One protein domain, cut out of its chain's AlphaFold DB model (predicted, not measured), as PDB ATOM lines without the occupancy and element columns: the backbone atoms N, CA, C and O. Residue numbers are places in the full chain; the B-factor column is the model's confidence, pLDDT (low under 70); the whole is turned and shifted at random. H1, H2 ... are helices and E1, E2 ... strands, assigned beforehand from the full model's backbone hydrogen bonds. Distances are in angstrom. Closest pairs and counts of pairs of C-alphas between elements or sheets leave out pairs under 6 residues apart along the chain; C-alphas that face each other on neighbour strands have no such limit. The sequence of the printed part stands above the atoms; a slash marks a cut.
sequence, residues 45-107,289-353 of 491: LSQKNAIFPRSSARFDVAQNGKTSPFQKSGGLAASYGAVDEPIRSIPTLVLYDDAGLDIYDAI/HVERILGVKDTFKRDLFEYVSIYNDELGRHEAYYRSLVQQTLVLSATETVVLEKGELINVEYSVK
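This is residues 45 to 107 and 289 to 353 of the 491 residues of the protein "Methyltransf_33 domain-containing protein" of Chytriomyces confervae (UniProt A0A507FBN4). Picture a strongly twisted antiparallel sheet of three strands, E1, E2 and E5, with a two-strand hairpin, E3 and E4, beyond one end of it and turned across that end. Short helices H1, H3 and H5 gather toward one end of the longest axis, with H4 farther out past H3; long unnamed stretches pass beside E5 to H2 near the other end and back again. The printed part has 128 residues, with five named helices followed along the chain by five named strands; the sheet runs E1, E2, E5, and E3 and E4 make a second antiparallel sheet. The class is mixed, helices and strands, though under half of the residues are in named elements. The whole is compact, with a radius of gyration of the C-alphas of 15.3 A, and spans 49 by 35 by 26 A.

Begin with H1, residues 54 to 57, which touches H5, residues 289 to 294; their closest C-alphas, those of Arg 54 and Leu 294, are 5.4 A apart. H1 only just touches H3, residues 92 to 95, with 3 pairs of C-alphas within 8 A, the closest those of Ala 57 and Val 94 at 7.1 A. H3 and H5 also only just touch, with 3 pairs, the closest Val 94 and His 289 at 6.1 A. H2, residues 77 to 80, touches no helix and is not on the three-strand sheet. H4, residues 98 to 107, is close to H3 but not clearly touching it: the closest C-alphas, those of Leu 95 and Leu 101, are 7.8 A apart. In H4 and H5 every O i to N i+4 pair is within hydrogen-bond range; H1, H2 and H3 are too short for such a pair, and their one O i to N i+3 pair is within range in H1 and H3 but not in H2. Move on to the hairpin of E1, residues 305 to 312, and E2, residues 317 to 324, antiparallel at 156 degrees; look for N 308 and O 321, 2.9 A apart. E2 is the inner strand, and its other neighbour is E5, residues 345 to 352, antiparallel at 165 degrees, with N 320 and O 349 at 3.0 A. E5 bends by 65 degrees at residue 348. H3 is on this sheet but only grazes it, with its residues 92 to 95; the closest C-alphas of H3 and E5 are those of Thr 92 and Glu 349, 5.1 A apart. E3, residues 328 to 331, and E4, residues 337 to 340, form the other hairpin, antiparallel at 162 degrees, with N 330 and O 338 at 2.8 A. E2 and E3 meet only through their link, while E4 and E5 are apart.

Find C-alpha 54 at (-43.622, -52.305, -53.856), where H1 begins its four residues; H2 and H3 have four residues each as well. H4 runs 14.5 A from C-alpha 98 to C-alpha 107, and H5 8.6 A from 289 to 294. Find C-alpha 305 at (-29.986, -47.593, -38.113); from there E1 runs 21.5 A to C-alpha 312, and E2 returns over 22.4 A. E3 and E4 have four residues each, and E5 runs 19.0 A to C-alpha 352 at (-28.721, -30.379, -54.872).

The two C-alphas farthest apart are those of Gln 47 and Ser 73, at 50.1 A. Residues 108 to 288 are not printed, and C-alphas 107 and 289 are 18.2 A apart across this cut. The links H1 to H2 and H2 to H3 are long, with 19 and 11 residues. The mean pLDDT of the printed part is 74.5; the model's confidence is low, under 70, at residues 45 to 87.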
ATOM      1  N   LEU A  45     -52.177 -45.990 -53.974       38.31
ATOM      2  CA  LEU A  45     -52.426 -44.803 -53.150       38.31
ATOM      3  C   LEU A  45     -53.924 -44.687 -52.744       38.31
ATOM      4  O   LEU A  45     -54.720 -43.990 -53.374       38.31
ATOM      5  N   SER A  46     -54.339 -45.431 -51.716       34.62
ATOM      6  CA  SER A  46     -55.710 -45.451 -51.167       34.62
ATOM      7  C   SER A  46     -56.014 -44.227 -50.277       34.62
ATOM      8  O   SER A  46     -55.105 -43.545 -49.825       34.62
ATOM      9  N   GLN A  47     -57.303 -43.972 -49.988       40.69
ATOM     10  CA  GLN A  47     -57.869 -42.849 -49.200       40.69
ATOM     11  C   GLN A  47     -57.387 -42.708 -47.730       40.69
ATOM     12  O   GLN A  47     -57.941 -41.915 -46.973       40.69
ATOM     13  N   LYS A  48     -56.366 -43.462 -47.331       35.28
ATOM     14  CA  LYS A  48     -55.516 -43.323 -46.143       35.28
ATOM     15  C   LYS A  48     -54.264 -44.146 -46.426       35.28
ATOM     16  O   LYS A  48     -54.405 -45.253 -46.963       35.28
ATOM     17  N   ASN A  49     -53.101 -43.650 -46.009       43.91
ATOM     18  CA  ASN A  49     -51.784 -44.192 -46.325       43.91
ATOM     19  C   ASN A  49     -51.449 -44.023 -47.813       43.91
ATOM     20  O   ASN A  49     -51.938 -44.776 -48.661       43.91
ATOM     21  N   ALA A  50     -50.567 -43.075 -48.125       41.38
ATOM     22  CA  ALA A  50     -49.866 -43.040 -49.402       41.38
ATOM     23  C   ALA A  50     -49.011 -44.316 -49.562       41.38
ATOM     24  O   ALA A  50     -47.811 -44.309 -49.342       41.38
ATOM     25  N   ILE A  51     -49.630 -45.450 -49.901       39.59
ATOM     26  CA  ILE A  51     -48.919 -46.702 -50.155       39.59
ATOM     27  C   ILE A  51     -48.380 -46.634 -51.577       39.59
ATOM     28  O   ILE A  51     -49.110 -46.800 -52.559       39.59
ATOM     29  N   PHE A  52     -47.083 -46.369 -51.682       47.59
ATOM     30  CA  PHE A  52     -46.378 -46.500 -52.942       47.59
ATOM     31  C   PHE A  52     -46.315 -47.977 -53.361       47.59
ATOM     32  O   PHE A  52     -46.308 -48.874 -52.516       47.59
ATOM     33  N   PRO A  53     -46.252 -48.265 -54.666       41.78
ATOM     34  CA  PRO A  53     -46.078 -49.630 -55.144       41.78
ATOM     35  C   PRO A  53     -44.787 -50.224 -54.592       41.78
ATOM     36  O   PRO A  53     -43.792 -49.513 -54.450       41.78
ATOM     37  N   ARG A  54     -44.769 -51.546 -54.387       43.22
ATOM     38  CA  ARG A  54     -43.622 -52.305 -53.856       43.22
ATOM     39  C   ARG A  54     -42.296 -52.020 -54.582       43.22
ATOM     40  O   ARG A  54     -41.231 -52.094 -53.980       43.22
ATOM     41  N   SER A  55     -42.348 -51.672 -55.870       42.25
ATOM     42  CA  SER A  55     -41.180 -51.276 -56.672       42.25
ATOM     43  C   SER A  55     -40.510 -49.975 -56.219       42.25
ATOM     44  O   SER A  55     -39.332 -49.787 -56.494       42.25
ATOM     45  N   SER A  56     -41.235 -49.102 -55.521       42.53
ATOM     46  CA  SER A  56     -40.755 -47.804 -55.018       42.53
ATOM     47  C   SER A  56     -39.875 -47.937 -53.773       42.53
ATOM     48  O   SER A  56     -39.307 -46.955 -53.319       42.53
ATOM     49  N   ALA A  57     -39.758 -49.149 -53.224       43.19
ATOM     50  CA  ALA A  57     -38.908 -49.490 -52.087       43.19
ATOM     51  C   ALA A  57     -37.796 -50.489 -52.472       43.19
ATOM     52  O   ALA A  57     -37.315 -51.239 -51.625       43.19
ATOM     53  N   ARG A  58     -37.413 -50.564 -53.757       51.34
ATOM     54  CA  ARG A  58     -36.369 -51.492 -54.218       51.34
ATOM     55  C   ARG A  58     -34.976 -51.043 -53.774       51.34
ATOM     56  O   ARG A  58     -34.588 -49.900 -53.986       51.34
ATOM     57  N   PHE A  59     -34.236 -51.993 -53.206       47.84
ATOM     58  CA  PHE A  59     -32.868 -51.856 -52.711       47.84
ATOM     59  C   PHE A  59     -31.877 -52.320 -53.783       47.84
ATOM     60  O   PHE A  59     -31.335 -53.420 -53.691       47.84
ATOM     61  N   ASP A  60     -31.653 -51.515 -54.819       47.66
ATOM     62  CA  ASP A  60     -30.718 -51.874 -55.891       47.66
ATOM     63  C   ASP A  60     -29.568 -50.861 -55.997       47.66
ATOM     64  O   ASP A  60     -29.736 -49.649 -55.862       47.66
ATOM     65  N   VAL A  61     -28.383 -51.418 -56.219       45.78
ATOM     66  CA  VAL A  61     -27.084 -50.785 -56.440       45.78
ATOM     67  C   VAL A  61     -27.116 -49.986 -57.758       45.78
ATOM     68  O   VAL A  61     -26.569 -48.893 -57.834       45.78
ATOM     69  N   ALA A  62     -27.831 -50.452 -58.791       45.34
ATOM     70  CA  ALA A  62     -27.777 -49.855 -60.132       45.34
ATOM     71  C   ALA A  62     -28.896 -48.844 -60.483       45.34
ATOM     72  O   ALA A  62     -28.789 -48.158 -61.501       45.34
ATOM     73  N   GLN A  63     -29.984 -48.741 -59.708       42.41
ATOM     74  CA  GLN A  63     -31.258 -48.236 -60.263       42.41
ATOM     75  C   GLN A  63     -31.572 -46.746 -60.085       42.41
ATOM     76  O   GLN A  63     -32.398 -46.236 -60.839       42.41
ATOM     77  N   ASN A  64     -30.903 -46.031 -59.176       48.59
ATOM     78  CA  ASN A  64     -31.136 -44.588 -58.987       48.59
ATOM     79  C   ASN A  64     -30.022 -43.707 -59.582       48.59
ATOM     80  O   ASN A  64     -30.009 -42.504 -59.349       48.59
ATOM     81  N   GLY A  65     -29.023 -44.292 -60.263       47.72
ATOM     82  CA  GLY A  65     -27.877 -43.545 -60.811       47.72
ATOM     83  C   GLY A  65     -27.020 -42.825 -59.757       47.72
ATOM     84  O   GLY A  65     -26.159 -42.012 -60.096       47.72
ATOM     85  N   LYS A  66     -27.254 -43.102 -58.468       57.53
ATOM     86  CA  LYS A  66     -26.585 -42.456 -57.341       57.53
ATOM     87  C   LYS A  66     -25.240 -43.135 -57.086       57.53
ATOM     88  O   LYS A  66     -25.174 -44.323 -56.789       57.53
ATOM     89  N   THR A  67     -24.166 -42.364 -57.190       52.06
ATOM     90  CA  THR A  67     -22.797 -42.825 -56.941       52.06
ATOM     91  C   THR A  67     -22.321 -42.435 -55.547       52.06
ATOM     92  O   THR A  67     -22.781 -41.439 -54.981       52.06
ATOM     93  N   SER A  68     -21.392 -43.226 -55.000       46.84
ATOM     94  CA  SER A  68     -20.702 -42.921 -53.745       46.84
ATOM     95  C   SER A  68     -20.023 -41.540 -53.803       46.84
ATOM     96  O   SER A  68     -19.405 -41.215 -54.820       46.84
ATOM     97  N   PRO A  69     -20.089 -40.727 -52.731       47.34
ATOM     98  CA  PRO A  69     -19.387 -39.444 -52.654       47.34
ATOM     99  C   PRO A  69     -17.883 -39.594 -52.361       47.34
ATOM    100  O   PRO A  69     -17.139 -38.618 -52.438       47.34
ATOM    101  N   PHE A  70     -17.411 -40.792 -51.999       49.47
ATOM    102  CA  PHE A  70     -16.035 -41.009 -51.549       49.47
ATOM    103  C   PHE A  70     -15.089 -41.270 -52.729       49.47
ATOM    104  O   PHE A  70     -14.813 -42.418 -53.072       49.47
ATOM    105  N   GLN A  71     -14.540 -40.205 -53.325       42.97
ATOM    106  CA  GLN A  71     -13.396 -40.338 -54.235       42.97
ATOM    107  C   GLN A  71     -12.162 -40.858 -53.474       42.97
ATOM    108  O   GLN A  71     -11.883 -40.440 -52.346       42.97
ATOM    109  N   LYS A  72     -11.370 -41.731 -54.115       39.12
ATOM    110  CA  LYS A  72     -10.162 -42.372 -53.544       39.12
ATOM    111  C   LYS A  72      -9.103 -41.413 -52.971       39.12
ATOM    112  O   LYS A  72      -8.205 -41.872 -52.270       39.12
ATOM    113  N   SER A  73      -9.160 -40.117 -53.273       37.78
ATOM    114  CA  SER A  73      -8.098 -39.138 -52.993       37.78
ATOM    115  C   SER A  73      -8.425 -38.095 -51.910       37.78
ATOM    116  O   SER A  73      -7.573 -37.253 -51.628       37.78
ATOM    117  N   GLY A  74      -9.603 -38.135 -51.273       36.38
ATOM    118  CA  GLY A  74     -10.007 -37.174 -50.232       36.38
ATOM    119  C   GLY A  74      -9.985 -37.751 -48.809       36.38
ATOM    120  O   GLY A  74     -10.384 -38.889 -48.590       36.38
ATOM    121  N   GLY A  75      -9.568 -36.958 -47.812       36.75
ATOM    122  CA  GLY A  75      -9.333 -37.395 -46.419       36.75
ATOM    123  C   GLY A  75     -10.522 -38.023 -45.664       36.75
ATOM    124  O   GLY A  75     -10.308 -38.667 -44.641       36.75
ATOM    125  N   LEU A  76     -11.751 -37.906 -46.177       41.69
ATOM    126  CA  LEU A  76     -12.953 -38.589 -45.663       41.69
ATOM    127  C   LEU A  76     -13.029 -40.082 -46.052       41.69
ATOM    128  O   LEU A  76     -13.821 -40.826 -45.476       41.69
ATOM    129  N   ALA A  77     -12.189 -40.546 -46.985       40.22
ATOM    130  CA  ALA A  77     -12.152 -41.931 -47.468       40.22
ATOM    131  C   ALA A  77     -11.711 -42.954 -46.399       40.22
ATOM    132  O   ALA A  77     -12.094 -44.122 -46.461       40.22
ATOM    133  N   ALA A  78     -10.925 -42.529 -45.402       37.31
ATOM    134  CA  ALA A  78     -10.344 -43.431 -44.405       37.31
ATOM    135  C   ALA A  78     -11.313 -43.826 -43.272       37.31
ATOM    136  O   ALA A  78     -11.100 -44.853 -42.632       37.31
ATOM    137  N   SER A  79     -12.379 -43.052 -43.025       42.28
ATOM    138  CA  SER A  79     -13.359 -43.326 -41.959       42.28
ATOM    139  C   SER A  79     -14.629 -44.039 -42.430       42.28
ATOM    140  O   SER A  79     -15.387 -44.519 -41.589       42.28
ATOM    141  N   TYR A  80     -14.883 -44.102 -43.744       44.94
ATOM    142  CA  TYR A  80     -16.177 -44.541 -44.290       44.94
ATOM    143  C   TYR A  80     -16.113 -45.663 -45.336       44.94
ATOM    144  O   TYR A  80     -17.157 -46.048 -45.845       44.94
ATOM    145  N   GLY A  81     -14.933 -46.240 -45.601       40.91
ATOM    146  CA  GLY A  81     -14.790 -47.377 -46.517       40.91
ATOM    147  C   GLY A  81     -14.985 -46.959 -47.975       40.91
ATOM    148  O   GLY A  81     -16.093 -46.930 -48.495       40.91
ATOM    149  N   ALA A  82     -13.893 -46.604 -48.645       37.06
ATOM    150  CA  ALA A  82     -13.931 -46.175 -50.038       37.06
ATOM    151  C   ALA A  82     -14.083 -47.355 -51.010       37.06
ATOM    152  O   ALA A  82     -13.227 -48.240 -51.039       37.06
ATOM    153  N   VAL A  83     -15.082 -47.281 -51.892       40.97
ATOM    154  CA  VAL A  83     -15.052 -47.916 -53.217       40.97
ATOM    155  C   VAL A  83     -15.827 -47.035 -54.208       40.97
ATOM    156  O   VAL A  83     -16.882 -46.503 -53.857       40.97
ATOM    157  N   ASP A  84     -15.306 -46.879 -55.433       41.69
ATOM    158  CA  ASP A  84     -16.045 -46.367 -56.606       41.69
ATOM    159  C   ASP A  84     -17.082 -47.418 -57.030       41.69
ATOM    160  O   ASP A  84     -16.999 -48.023 -58.099       41.69
ATOM    161  N   GLU A  85     -18.022 -47.711 -56.142       49.53
ATOM    162  CA  GLU A  85     -19.097 -48.654 -56.388       49.53
ATOM    163  C   GLU A  85     -20.436 -47.928 -56.283       49.53
ATOM    164  O   GLU A  85     -20.573 -46.950 -55.532       49.53
ATOM    165  N   PRO A  86     -21.433 -48.359 -57.068       55.03
ATOM    166  CA  PRO A  86     -22.774 -47.856 -56.880       55.03
ATOM    167  C   PRO A  86     -23.219 -48.181 -55.447       55.03
ATOM    168  O   PRO A  86     -22.931 -49.252 -54.912       55.03
ATOM    169  N   ILE A  87     -23.885 -47.232 -54.800       68.19
ATOM    170  CA  ILE A  87     -24.347 -47.404 -53.423       68.19
ATOM    171  C   ILE A  87     -25.778 -47.919 -53.433       68.19
ATOM    172  O   ILE A  87     -26.584 -47.542 -54.289       68.19
ATOM    173  N   ARG A  88     -26.135 -48.742 -52.443       80.56
ATOM    174  CA  ARG A  88     -27.551 -49.037 -52.225       80.56
ATOM    175  C   ARG A  88     -28.279 -47.734 -51.935       80.56
ATOM    176  O   ARG A  88     -27.789 -46.872 -51.200       80.56
ATOM    177  N   SER A  89     -29.460 -47.592 -52.513       80.81
ATOM    178  CA  SER A  89     -30.291 -46.423 -52.281       80.81
ATOM    179  C   SER A  89     -31.762 -46.789 -52.228       80.81
ATOM    180  O   SER A  89     -32.187 -47.790 -52.800       80.81
ATOM    181  N   ILE A  90     -32.525 -45.959 -51.526       80.38
ATOM    182  CA  ILE A  90     -33.979 -46.000 -51.463       80.38
ATOM    183  C   ILE A  90     -34.489 -44.686 -52.071       80.38
ATOM    184  O   ILE A  90     -33.887 -43.638 -51.823       80.38
ATOM    185  N   PRO A  91     -35.558 -44.698 -52.883       77.56
ATOM    186  CA  PRO A  91     -36.125 -43.466 -53.421       77.56
ATOM    187  C   PRO A  91     -36.577 -42.507 -52.315       77.56
ATOM    188  O   PRO A  91     -37.265 -42.925 -51.388       77.56
ATOM    189  N   THR A  92     -36.291 -41.210 -52.461       82.75
ATOM    190  CA  THR A  92     -36.697 -40.154 -51.512       82.75
ATOM    191  C   THR A  92     -38.205 -40.158 -51.231       82.75
ATOM    192  O   THR A  92     -38.652 -39.770 -50.159       82.75
ATOM    193  N   LEU A  93     -39.005 -40.642 -52.184       78.56
ATOM    194  CA  LEU A  93     -40.460 -40.733 -52.090       78.56
ATOM    195  C   LEU A  93     -40.946 -41.518 -50.857       78.56
ATOM    196  O   LEU A  93     -42.012 -41.216 -50.327       78.56
ATOM    197  N   VAL A  94     -40.154 -42.471 -50.348       84.38
ATOM    198  CA  VAL A  94     -40.511 -43.218 -49.130       84.38
ATOM    199  C   VAL A  94     -40.591 -42.331 -47.886       84.38
ATOM    200  O   VAL A  94     -41.183 -42.741 -46.896       84.38
ATOM    201  N   LEU A  95     -40.034 -41.121 -47.913       88.88
ATOM    202  CA  LEU A  95     -40.085 -40.193 -46.785       88.88
ATOM    203  C   LEU A  95     -41.449 -39.498 -46.634       88.88
ATOM    204  O   LEU A  95     -41.706 -38.918 -45.589       88.88
ATOM    205  N   TYR A  96     -42.323 -39.557 -47.645       83.81
ATOM    206  CA  TYR A  96     -43.526 -38.718 -47.743       83.81
ATOM    207  C   TYR A  96     -44.836 -39.511 -47.600       83.81
ATOM    208  O   TYR A  96     -45.773 -39.322 -48.376       83.81
ATOM    209  N   ASP A  97     -44.916 -40.425 -46.629       83.50
ATOM    210  CA  ASP A  97     -46.228 -40.893 -46.165       83.50
ATOM    211  C   ASP A  97     -46.912 -39.844 -45.276       83.50
ATOM    212  O   ASP A  97     -46.342 -38.795 -44.999       83.50
ATOM    213  N   ASP A  98     -48.117 -40.141 -44.789       82.50
ATOM    214  CA  ASP A  98     -48.887 -39.218 -43.946       82.50
ATOM    215  C   ASP A  98     -48.073 -38.741 -42.719       82.50
ATOM    216  O   ASP A  98     -48.016 -37.546 -42.446       82.50
ATOM    217  N   ALA A  99     -47.368 -39.649 -42.027       88.88
ATOM    218  CA  ALA A  99     -46.530 -39.285 -40.879       88.88
ATOM    219  C   ALA A  99     -45.287 -38.482 -41.294       88.88
ATOM    220  O   ALA A  99     -44.916 -37.515 -40.632       88.88
ATOM    221  N   GLY A 100     -44.643 -38.867 -42.395       90.81
ATOM    222  CA  GLY A 100     -43.507 -38.144 -42.948       90.81
ATOM    223  C   GLY A 100     -43.861 -36.727 -43.383       90.81
ATOM    224  O   GLY A 100     -43.091 -35.808 -43.123       90.81
ATOM    225  N   LEU A 101     -45.044 -36.521 -43.967       86.25
ATOM    226  CA  LEU A 101     -45.559 -35.202 -44.336       86.25
ATOM    227  C   LEU A 101     -45.788 -34.310 -43.111       86.25
ATOM    228  O   LEU A 101     -45.408 -33.141 -43.149       86.25
ATOM    229  N   ASP A 102     -46.334 -34.852 -42.019       88.62
ATOM    230  CA  ASP A 102     -46.491 -34.114 -40.757       88.62
ATOM    231  C   ASP A 102     -45.128 -33.691 -40.177       88.62
ATOM    232  O   ASP A 102     -44.952 -32.554 -39.731       88.62
ATOM    233  N   ILE A 103     -44.131 -34.587 -40.215       94.44
ATOM    234  CA  ILE A 103     -42.770 -34.269 -39.755       94.44
ATOM    235  C   ILE A 103     -42.114 -33.246 -40.693       94.44
ATOM    236  O   ILE A 103     -41.483 -32.305 -40.216       94.44
ATOM    237  N   TYR A 104     -42.281 -33.381 -42.011       92.19
ATOM    238  CA  TYR A 104     -41.757 -32.419 -42.980       92.19
ATOM    239  C   TYR A 104     -42.367 -31.031 -42.776       92.19
ATOM    240  O   TYR A 104     -41.630 -30.046 -42.776       92.19
ATOM    241  N   ASP A 105     -43.678 -30.922 -42.525       90.62
ATOM    242  CA  ASP A 105     -44.285 -29.631 -42.187       90.62
ATOM    243  C   ASP A 105     -43.615 -29.035 -40.943       90.62
ATOM    244  O   ASP A 105     -43.247 -27.862 -40.977       90.62
ATOM    245  N   ALA A 106     -43.316 -29.836 -39.913       95.31
ATOM    246  CA  ALA A 106     -42.554 -29.381 -38.748       95.31
ATOM    247  C   ALA A 106     -41.123 -28.914 -39.095       95.31
ATOM    248  O   ALA A 106     -40.688 -27.891 -38.557       95.31
ATOM    249  N   ILE A 107     -40.417 -29.582 -40.023       96.19
ATOM    250  CA  ILE A 107     -39.106 -29.132 -40.541       96.19
ATOM    251  C   ILE A 107     -39.216 -27.713 -41.110       96.19
ATOM    252  O   ILE A 107     -38.348 -26.884 -40.852       96.19
ATOM    253  N   HIS A 289     -42.024 -46.604 -43.360       89.56
ATOM    254  CA  HIS A 289     -42.803 -46.529 -44.580       89.56
ATOM    255  C   HIS A 289     -42.396 -47.621 -45.576       89.56
ATOM    256  O   HIS A 289     -43.263 -48.277 -46.158       89.56
ATOM    257  N   VAL A 290     -41.097 -47.887 -45.720       87.94
ATOM    258  CA  VAL A 290     -40.586 -49.004 -46.523       87.94
ATOM    259  C   VAL A 290     -41.161 -50.340 -46.045       87.94
ATOM    260  O   VAL A 290     -41.592 -51.132 -46.884       87.94
ATOM    261  N   GLU A 291     -41.253 -50.587 -44.733       90.00
ATOM    262  CA  GLU A 291     -41.918 -51.792 -44.206       90.00
ATOM    263  C   GLU A 291     -43.361 -51.916 -44.694       90.00
ATOM    264  O   GLU A 291     -43.756 -52.968 -45.209       90.00
ATOM    265  N   ARG A 292     -44.130 -50.824 -44.593       87.56
ATOM    266  CA  ARG A 292     -45.523 -50.774 -45.058       87.56
ATOM    267  C   ARG A 292     -45.636 -51.037 -46.559       87.56
ATOM    268  O   ARG A 292     -46.470 -51.846 -46.959       87.56
ATOM    269  N   ILE A 293     -44.791 -50.403 -47.376       81.00
ATOM    270  CA  ILE A 293     -44.760 -50.577 -48.839       81.00
ATOM    271  C   ILE A 293     -44.438 -52.030 -49.213       81.00
ATOM    272  O   ILE A 293     -45.044 -52.604 -50.122       81.00
ATOM    273  N   LEU A 294     -43.474 -52.641 -48.520       81.75
ATOM    274  CA  LEU A 294     -43.043 -54.013 -48.787       81.75
ATOM    275  C   LEU A 294     -43.978 -55.070 -48.183       81.75
ATOM    276  O   LEU A 294     -43.897 -56.242 -48.565       81.75
ATOM    277  N   GLY A 295     -44.874 -54.681 -47.273       86.00
ATOM    278  CA  GLY A 295     -45.725 -55.607 -46.530       86.00
ATOM    279  C   GLY A 295     -44.914 -56.552 -45.641       86.00
ATOM    280  O   GLY A 295     -45.302 -57.707 -45.459       86.00
ATOM    281  N   VAL A 296     -43.767 -56.086 -45.144       86.44
ATOM    282  CA  VAL A 296     -42.912 -56.810 -44.193       86.44
ATOM    283  C   VAL A 296     -43.062 -56.197 -42.803       86.44
ATOM    284  O   VAL A 296     -43.600 -55.102 -42.659       86.44
ATOM    285  N   LYS A 297     -42.635 -56.917 -41.766       89.81
ATOM    286  CA  LYS A 297     -42.769 -56.471 -40.379       89.81
ATOM    287  C   LYS A 297     -41.507 -56.803 -39.597       89.81
ATOM    288  O   LYS A 297     -41.007 -57.920 -39.718       89.81
ATOM    289  N   ASP A 298     -41.064 -55.864 -38.764       89.50
ATOM    290  CA  ASP A 298     -39.892 -56.002 -37.896       89.50
ATOM    291  C   ASP A 298     -38.588 -56.273 -38.688       89.50
ATOM    292  O   ASP A 298     -37.635 -56.848 -38.150       89.50
ATOM    293  N   THR A 299     -38.553 -55.855 -39.961       91.88
ATOM    294  CA  THR A 299     -37.422 -55.975 -40.894       91.88
ATOM    295  C   THR A 299     -36.496 -54.763 -40.792       91.88
ATOM    296  O   THR A 299     -35.281 -54.939 -40.766       91.88
ATOM    297  N   PHE A 300     -37.034 -53.545 -40.691       91.75
ATOM    298  CA  PHE A 300     -36.275 -52.291 -40.637       91.75
ATOM    299  C   PHE A 300     -36.390 -51.643 -39.258       91.75
ATOM    300  O   PHE A 300     -37.023 -50.607 -39.068       91.75
ATOM    301  N   LYS A 301     -35.759 -52.263 -38.261       93.94
ATOM    302  CA  LYS A 301     -35.790 -51.759 -36.884       93.94
ATOM    303  C   LYS A 301     -34.967 -50.476 -36.761       93.94
ATOM    304  O   LYS A 301     -33.744 -50.522 -36.877       93.94
ATOM    305  N   ARG A 302     -35.634 -49.339 -36.524       94.06
ATOM    306  CA  ARG A 302     -35.007 -48.001 -36.480       94.06
ATOM    307  C   ARG A 302     -33.802 -47.909 -35.541       94.06
ATOM    308  O   ARG A 302     -32.853 -47.210 -35.859       94.06
ATOM    309  N   ASP A 303     -33.815 -48.615 -34.411       95.94
ATOM    310  CA  ASP A 303     -32.729 -48.632 -33.420       95.94
ATOM    311  C   ASP A 303     -31.441 -49.308 -33.918       95.94
ATOM    312  O   ASP A 303     -30.387 -49.167 -33.298       95.94
ATOM    313  N   LEU A 304     -31.506 -50.013 -35.050       97.06
ATOM    314  CA  LEU A 304     -30.354 -50.600 -35.727       97.06
ATOM    315  C   LEU A 304     -29.818 -49.725 -36.872       97.06
ATOM    316  O   LEU A 304     -28.853 -50.121 -37.534       97.06
ATOM    317  N   PHE A 305     -30.414 -48.553 -37.102       96.94
ATOM    318  CA  PHE A 305     -29.986 -47.593 -38.113       96.94
ATOM    319  C   PHE A 305     -29.657 -46.234 -37.492       96.94
ATOM    320  O   PHE A 305     -30.288 -45.777 -36.546       96.94
ATOM    321  N   GLU A 306     -28.671 -45.562 -38.070       96.94
ATOM    322  CA  GLU A 306     -28.314 -44.182 -37.746       96.94
ATOM    323  C   GLU A 306     -28.515 -43.292 -38.978       96.94
ATOM    324  O   GLU A 306     -28.195 -43.691 -40.098       96.94
ATOM    325  N   TYR A 307     -29.032 -42.079 -38.773       97.56
ATOM    326  CA  TYR A 307     -29.053 -41.045 -39.805       97.56
ATOM    327  C   TYR A 307     -27.662 -40.429 -39.960       97.56
ATOM    328  O   TYR A 307     -27.072 -39.964 -38.986       97.56
ATOM    329  N   VAL A 308     -27.156 -40.387 -41.189       96.00
ATOM    330  CA  VAL A 308     -25.894 -39.724 -41.526       96.00
ATOM    331  C   VAL A 308     -26.162 -38.606 -42.530       96.00
ATOM    332  O   VAL A 308     -26.632 -38.857 -43.640       96.00
ATOM    333  N   SER A 309     -25.814 -37.385 -42.126       94.50
ATOM    334  CA  SER A 309     -25.902 -36.158 -42.922       94.50
ATOM    335  C   SER A 309     -24.530 -35.774 -43.474       94.50
ATOM    336  O   SER A 309     -23.574 -35.585 -42.712       94.50
ATOM    337  N   ILE A 310     -24.419 -35.648 -44.797       92.81
ATOM    338  CA  ILE A 310     -23.183 -35.246 -45.479       92.81
ATOM    339  C   ILE A 310     -23.484 -34.064 -46.396       92.81
ATOM    340  O   ILE A 310     -24.438 -34.090 -47.167       92.81
ATOM    341  N   TYR A 311     -22.648 -33.028 -46.341       92.56
ATOM    342  CA  TYR A 311     -22.603 -32.018 -47.393       92.56
ATOM    343  C   TYR A 311     -21.411 -32.306 -48.300       92.56
ATOM    344  O   TYR A 311     -20.271 -32.362 -47.840       92.56
ATOM    345  N   ASN A 312     -21.685 -32.528 -49.581       89.69
ATOM    346  CA  ASN A 312     -20.673 -32.740 -50.600       89.69
ATOM    347  C   ASN A 312     -20.389 -31.402 -51.291       89.69
ATOM    348  O   ASN A 312     -21.150 -30.981 -52.164       89.69
ATOM    349  N   ASP A 313     -19.304 -30.736 -50.893       87.25
ATOM    350  CA  ASP A 313     -18.912 -29.421 -51.418       87.25
ATOM    351  C   ASP A 313     -18.645 -29.436 -52.931       87.25
ATOM    352  O   ASP A 313     -19.074 -28.537 -53.661       87.25
ATOM    353  N   GLU A 314     -17.973 -30.482 -53.422       86.62
ATOM    354  CA  GLU A 314     -17.611 -30.636 -54.835       86.62
ATOM    355  C   GLU A 314     -18.875 -30.693 -55.704       86.62
ATOM    356  O   GLU A 314     -19.088 -29.878 -56.612       86.62
ATOM    357  N   LEU A 315     -19.789 -31.596 -55.350       86.94
ATOM    358  CA  LEU A 315     -21.058 -31.763 -56.051       86.94
ATOM    359  C   LEU A 315     -22.095 -30.695 -55.676       86.94
ATOM    360  O   LEU A 315     -23.105 -30.573 -56.372       86.94
ATOM    361  N   GLY A 316     -21.854 -29.901 -54.630       91.44
ATOM    362  CA  GLY A 316     -22.766 -28.885 -54.107       91.44
ATOM    363  C   GLY A 316     -24.136 -29.464 -53.798       91.44
ATOM    364  O   GLY A 316     -25.126 -29.059 -54.409       91.44
ATOM    365  N   ARG A 317     -24.189 -30.473 -52.931       93.69
ATOM    366  CA  ARG A 317     -25.445 -31.100 -52.511       93.69
ATOM    367  C   ARG A 317     -25.351 -31.613 -51.082       93.69
ATOM    368  O   ARG A 317     -24.293 -32.066 -50.653       93.69
ATOM    369  N   HIS A 318     -26.470 -31.569 -50.376       95.56
ATOM    370  CA  HIS A 318     -26.661 -32.366 -49.170       95.56
ATOM    371  C   HIS A 318     -27.053 -33.799 -49.550       95.56
ATOM    372  O   HIS A 318     -27.664 -34.029 -50.597       95.56
ATOM    373  N   GLU A 319     -26.655 -34.756 -48.724       94.00
ATOM    374  CA  GLU A 319     -26.888 -36.180 -48.902       94.00
ATOM    375  C   GLU A 319     -27.312 -36.803 -47.562       94.00
ATOM    376  O   GLU A 319     -26.622 -36.656 -46.547       94.00
ATOM    377  N   ALA A 320     -28.432 -37.529 -47.573       94.94
ATOM    378  CA  ALA A 320     -28.948 -38.256 -46.418       94.94
ATOM    379  C   ALA A 320     -28.749 -39.764 -46.585       94.94
ATOM    380  O   ALA A 320     -29.075 -40.334 -47.635       94.94
ATOM    381  N   TYR A 321     -28.273 -40.418 -45.527       94.81
ATOM    382  CA  TYR A 321     -28.047 -41.857 -45.510       94.81
ATOM    383  C   TYR A 321     -28.607 -42.523 -44.257       94.81
ATOM    384  O   TYR A 321     -28.579 -41.950 -43.168       94.81
ATOM    385  N   TYR A 322     -29.004 -43.783 -44.408       95.50
ATOM    386  CA  TYR A 322     -29.093 -44.735 -43.308       95.50
ATOM    387  C   TYR A 322     -27.758 -45.461 -43.165       95.50
ATOM    388  O   TYR A 322     -27.244 -45.997 -44.146       95.50
ATOM    389  N   ARG A 323     -27.212 -45.527 -41.953       94.75
ATOM    390  CA  ARG A 323     -26.064 -46.371 -41.611       94.75
ATOM    391  C   ARG A 323     -26.532 -47.573 -40.815       94.75
ATOM    392  O   ARG A 323     -27.134 -47.398 -39.759       94.75
ATOM    393  N   SER A 324     -26.199 -48.779 -41.262       95.31
ATOM    394  CA  SER A 324     -26.448 -49.981 -40.464       95.31
ATOM    395  C   SER A 324     -25.493 -50.042 -39.264       95.31
ATOM    396  O   SER A 324     -24.275 -50.013 -39.431       95.31
ATOM    397  N   LEU A 325     -26.010 -50.159 -38.039       96.44
ATOM    398  CA  LEU A 325     -25.184 -50.212 -36.820       96.44
ATOM    399  C   LEU A 325     -24.599 -51.606 -36.538       96.44
ATOM    400  O   LEU A 325     -23.633 -51.751 -35.779       96.44
ATOM    401  N   VAL A 326     -25.162 -52.635 -37.171       95.69
ATOM    402  CA  VAL A 326     -24.774 -54.046 -37.048       95.69
ATOM    403  C   VAL A 326     -24.802 -54.722 -38.421       95.69
ATOM    404  O   VAL A 326     -25.286 -54.140 -39.385       95.69
ATOM    405  N   GLN A 327     -24.284 -55.942 -38.539       96.06
ATOM    406  CA  GLN A 327     -24.562 -56.748 -39.728       96.06
ATOM    407  C   GLN A 327     -26.017 -57.234 -39.649       96.06
ATOM    408  O   GLN A 327     -26.425 -57.767 -38.614       96.06
ATOM    409  N   GLN A 328     -26.806 -57.014 -40.701       93.81
ATOM    410  CA  GLN A 328     -28.246 -57.292 -40.723       93.81
ATOM    411  C   GLN A 328     -28.630 -58.085 -41.967       93.81
ATOM    412  O   GLN A 328     -28.151 -57.807 -43.061       93.81
ATOM    413  N   THR A 329     -29.558 -59.025 -41.811       93.94
ATOM    414  CA  THR A 329     -30.178 -59.734 -42.934       93.94
ATOM    415  C   THR A 329     -31.628 -59.288 -43.043       93.94
ATOM    416  O   THR A 329     -32.468 -59.680 -42.233       93.94
ATOM    417  N   LEU A 330     -31.918 -58.460 -44.041       92.31
ATOM    418  CA  LEU A 330     -33.242 -57.927 -44.325       92.31
ATOM    419  C   LEU A 330     -33.989 -58.883 -45.257       92.31
ATOM    420  O   LEU A 330     -33.625 -59.042 -46.422       92.31
ATOM    421  N   VAL A 331     -35.047 -59.518 -44.758       90.88
ATOM    422  CA  VAL A 331     -35.922 -60.371 -45.572       90.88
ATOM    423  C   VAL A 331     -37.029 -59.499 -46.164       90.88
ATOM    424  O   VAL A 331     -37.933 -59.064 -45.452       90.88
ATOM    425  N   LEU A 332     -36.943 -59.217 -47.468       85.38
ATOM    426  CA  LEU A 332     -37.861 -58.309 -48.172       85.38
ATOM    427  C   LEU A 332     -39.065 -59.049 -48.772       85.38
ATOM    428  O   LEU A 332     -40.127 -58.462 -48.995       85.38
ATOM    429  N   SER A 333     -38.906 -60.342 -49.055       84.50
ATOM    430  CA  SER A 333     -39.967 -61.253 -49.489       84.50
ATOM    431  C   SER A 333     -39.538 -62.715 -49.294       84.50
ATOM    432  O   SER A 333     -38.430 -62.988 -48.839       84.50
ATOM    433  N   ALA A 334     -40.388 -63.671 -49.683       81.31
ATOM    434  CA  ALA A 334     -40.044 -65.097 -49.658       81.31
ATOM    435  C   ALA A 334     -38.845 -65.465 -50.555       81.31
ATOM    436  O   ALA A 334     -38.242 -66.517 -50.365       81.31
ATOM    437  N   THR A 335     -38.516 -64.624 -51.541       83.31
ATOM    438  CA  THR A 335     -37.458 -64.881 -52.530       83.31
ATOM    439  C   THR A 335     -36.358 -63.825 -52.529       83.31
ATOM    440  O   THR A 335     -35.412 -63.943 -53.299       83.31
ATOM    441  N   GLU A 336     -36.480 -62.781 -51.709       84.06
ATOM    442  CA  GLU A 336     -35.576 -61.634 -51.730       84.06
ATOM    443  C   GLU A 336     -35.041 -61.348 -50.331       84.06
ATOM    444  O   GLU A 336     -35.792 -61.171 -49.367       84.06
ATOM    445  N   THR A 337     -33.720 -61.313 -50.224       87.44
ATOM    446  CA  THR A 337     -33.003 -61.031 -48.985       87.44
ATOM    447  C   THR A 337     -31.814 -60.141 -49.296       87.44
ATOM    448  O   THR A 337     -31.089 -60.379 -50.260       87.44
ATOM    449  N   VAL A 338     -31.613 -59.129 -48.462       87.44
ATOM    450  CA  VAL A 338     -30.491 -58.199 -48.548       87.44
ATOM    451  C   VAL A 338     -29.657 -58.344 -47.287       87.44
ATOM    452  O   VAL A 338     -30.179 -58.246 -46.180       87.44
ATOM    453  N   VAL A 339     -28.359 -58.584 -47.451       88.94
ATOM    454  CA  VAL A 339     -27.402 -58.552 -46.343       88.94
ATOM    455  C   VAL A 339     -26.760 -57.173 -46.329       88.94
ATOM    456  O   VAL A 339     -26.213 -56.746 -47.346       88.94
ATOM    457  N   LEU A 340     -26.878 -56.493 -45.192       88.44
ATOM    458  CA  LEU A 340     -26.203 -55.239 -44.898       88.44
ATOM    459  C   LEU A 340     -25.033 -55.511 -43.965       88.44
ATOM    460  O   LEU A 340     -25.202 -56.131 -42.911       88.44
ATOM    461  N   GLU A 341     -23.864 -55.003 -44.319       90.25
ATOM    462  CA  GLU A 341     -22.702 -55.045 -43.446       90.25
ATOM    463  C   GLU A 341     -22.780 -53.972 -42.352       90.25
ATOM    464  O   GLU A 341     -23.450 -52.940 -42.475       90.25
ATOM    465  N   LYS A 342     -22.075 -54.201 -41.240       91.62
ATOM    466  CA  LYS A 342     -21.959 -53.183 -40.190       91.62
ATOM    467  C   LYS A 342     -21.268 -51.938 -40.757       91.62
ATOM    468  O   LYS A 342     -20.143 -52.015 -41.236       91.62
ATOM    469  N   GLY A 343     -21.904 -50.783 -40.597       87.88
ATOM    470  CA  GLY A 343     -21.424 -49.492 -41.082       87.88
ATOM    471  C   GLY A 343     -21.804 -49.185 -42.530       87.88
ATOM    472  O   GLY A 343     -21.494 -48.088 -42.987       87.88
ATOM    473  N   GLU A 344     -22.478 -50.103 -43.233       88.19
ATOM    474  CA  GLU A 344     -22.925 -49.885 -44.609       88.19
ATOM    475  C   GLU A 344     -23.893 -48.696 -44.692       88.19
ATOM    476  O   GLU A 344     -24.794 -48.558 -43.858       88.19
ATOM    477  N   LEU A 345     -23.679 -47.838 -45.695       89.00
ATOM    478  CA  LEU A 345     -24.488 -46.653 -45.968       89.00
ATOM    479  C   LEU A 345     -25.489 -46.926 -47.093       89.00
ATOM    480  O   LEU A 345     -25.124 -47.422 -48.158       89.00
ATOM    481  N   ILE A 346     -26.734 -46.515 -46.876       89.19
ATOM    482  CA  ILE A 346     -27.820 -46.573 -47.855       89.19
ATOM    483  C   ILE A 346     -28.311 -45.150 -48.082       89.19
ATOM    484  O   ILE A 346     -28.816 -44.526 -47.150       89.19
ATOM    485  N   ASN A 347     -28.165 -44.609 -49.292       90.12
ATOM    486  CA  ASN A 347     -28.658 -43.258 -49.574       90.12
ATOM    487  C   ASN A 347     -30.187 -43.238 -49.642       90.12
ATOM    488  O   ASN A 347     -30.790 -44.138 -50.219       90.12
ATOM    489  N   VAL A 348     -30.805 -42.183 -49.120       89.81
ATOM    490  CA  VAL A 348     -32.253 -41.970 -49.254       89.81
ATOM    491  C   VAL A 348     -32.601 -40.655 -49.935       89.81
ATOM    492  O   VAL A 348     -33.561 -40.597 -50.693       89.81
ATOM    493  N   GLU A 349     -31.794 -39.613 -49.759       90.81
ATOM    494  CA  GLU A 349     -32.095 -38.289 -50.299       90.81
ATOM    495  C   GLU A 349     -30.827 -37.602 -50.801       90.81
ATOM    496  O   GLU A 349     -29.731 -37.793 -50.262       90.81
ATOM    497  N   TYR A 350     -31.001 -36.811 -51.856       90.56
ATOM    498  CA  TYR A 350     -30.095 -35.731 -52.214       90.56
ATOM    499  C   TYR A 350     -30.860 -34.423 -52.133       90.56
ATOM    500  O   TYR A 350     -32.042 -34.390 -52.449       90.56
ATOM    501  N   SER A 351     -30.164 -33.348 -51.787       95.38
ATOM    502  CA  SER A 351     -30.655 -31.996 -51.997       95.38
ATOM    503  C   SER A 351     -29.577 -31.164 -52.681       95.38
ATOM    504  O   SER A 351     -28.673 -30.614 -52.044       95.38
ATOM    505  N   VAL A 352     -29.638 -31.127 -54.011       95.44
ATOM    506  CA  VAL A 352     -28.721 -30.379 -54.872       95.44
ATOM    507  C   VAL A 352     -28.940 -28.883 -54.711       95.44
ATOM    508  O   VAL A 352     -30.066 -28.391 -54.741       95.44
ATOM    509  N   LYS A 353     -27.825 -28.167 -54.569       97.12
ATOM    510  CA  LYS A 353     -27.745 -26.716 -54.442       97.12
ATOM    511  C   LYS A 353     -27.124 -26.137 -55.707       97.12
ATOM    512  O   LYS A 353     -26.148 -26.682 -56.233       97.12
TER     513      LYS A 353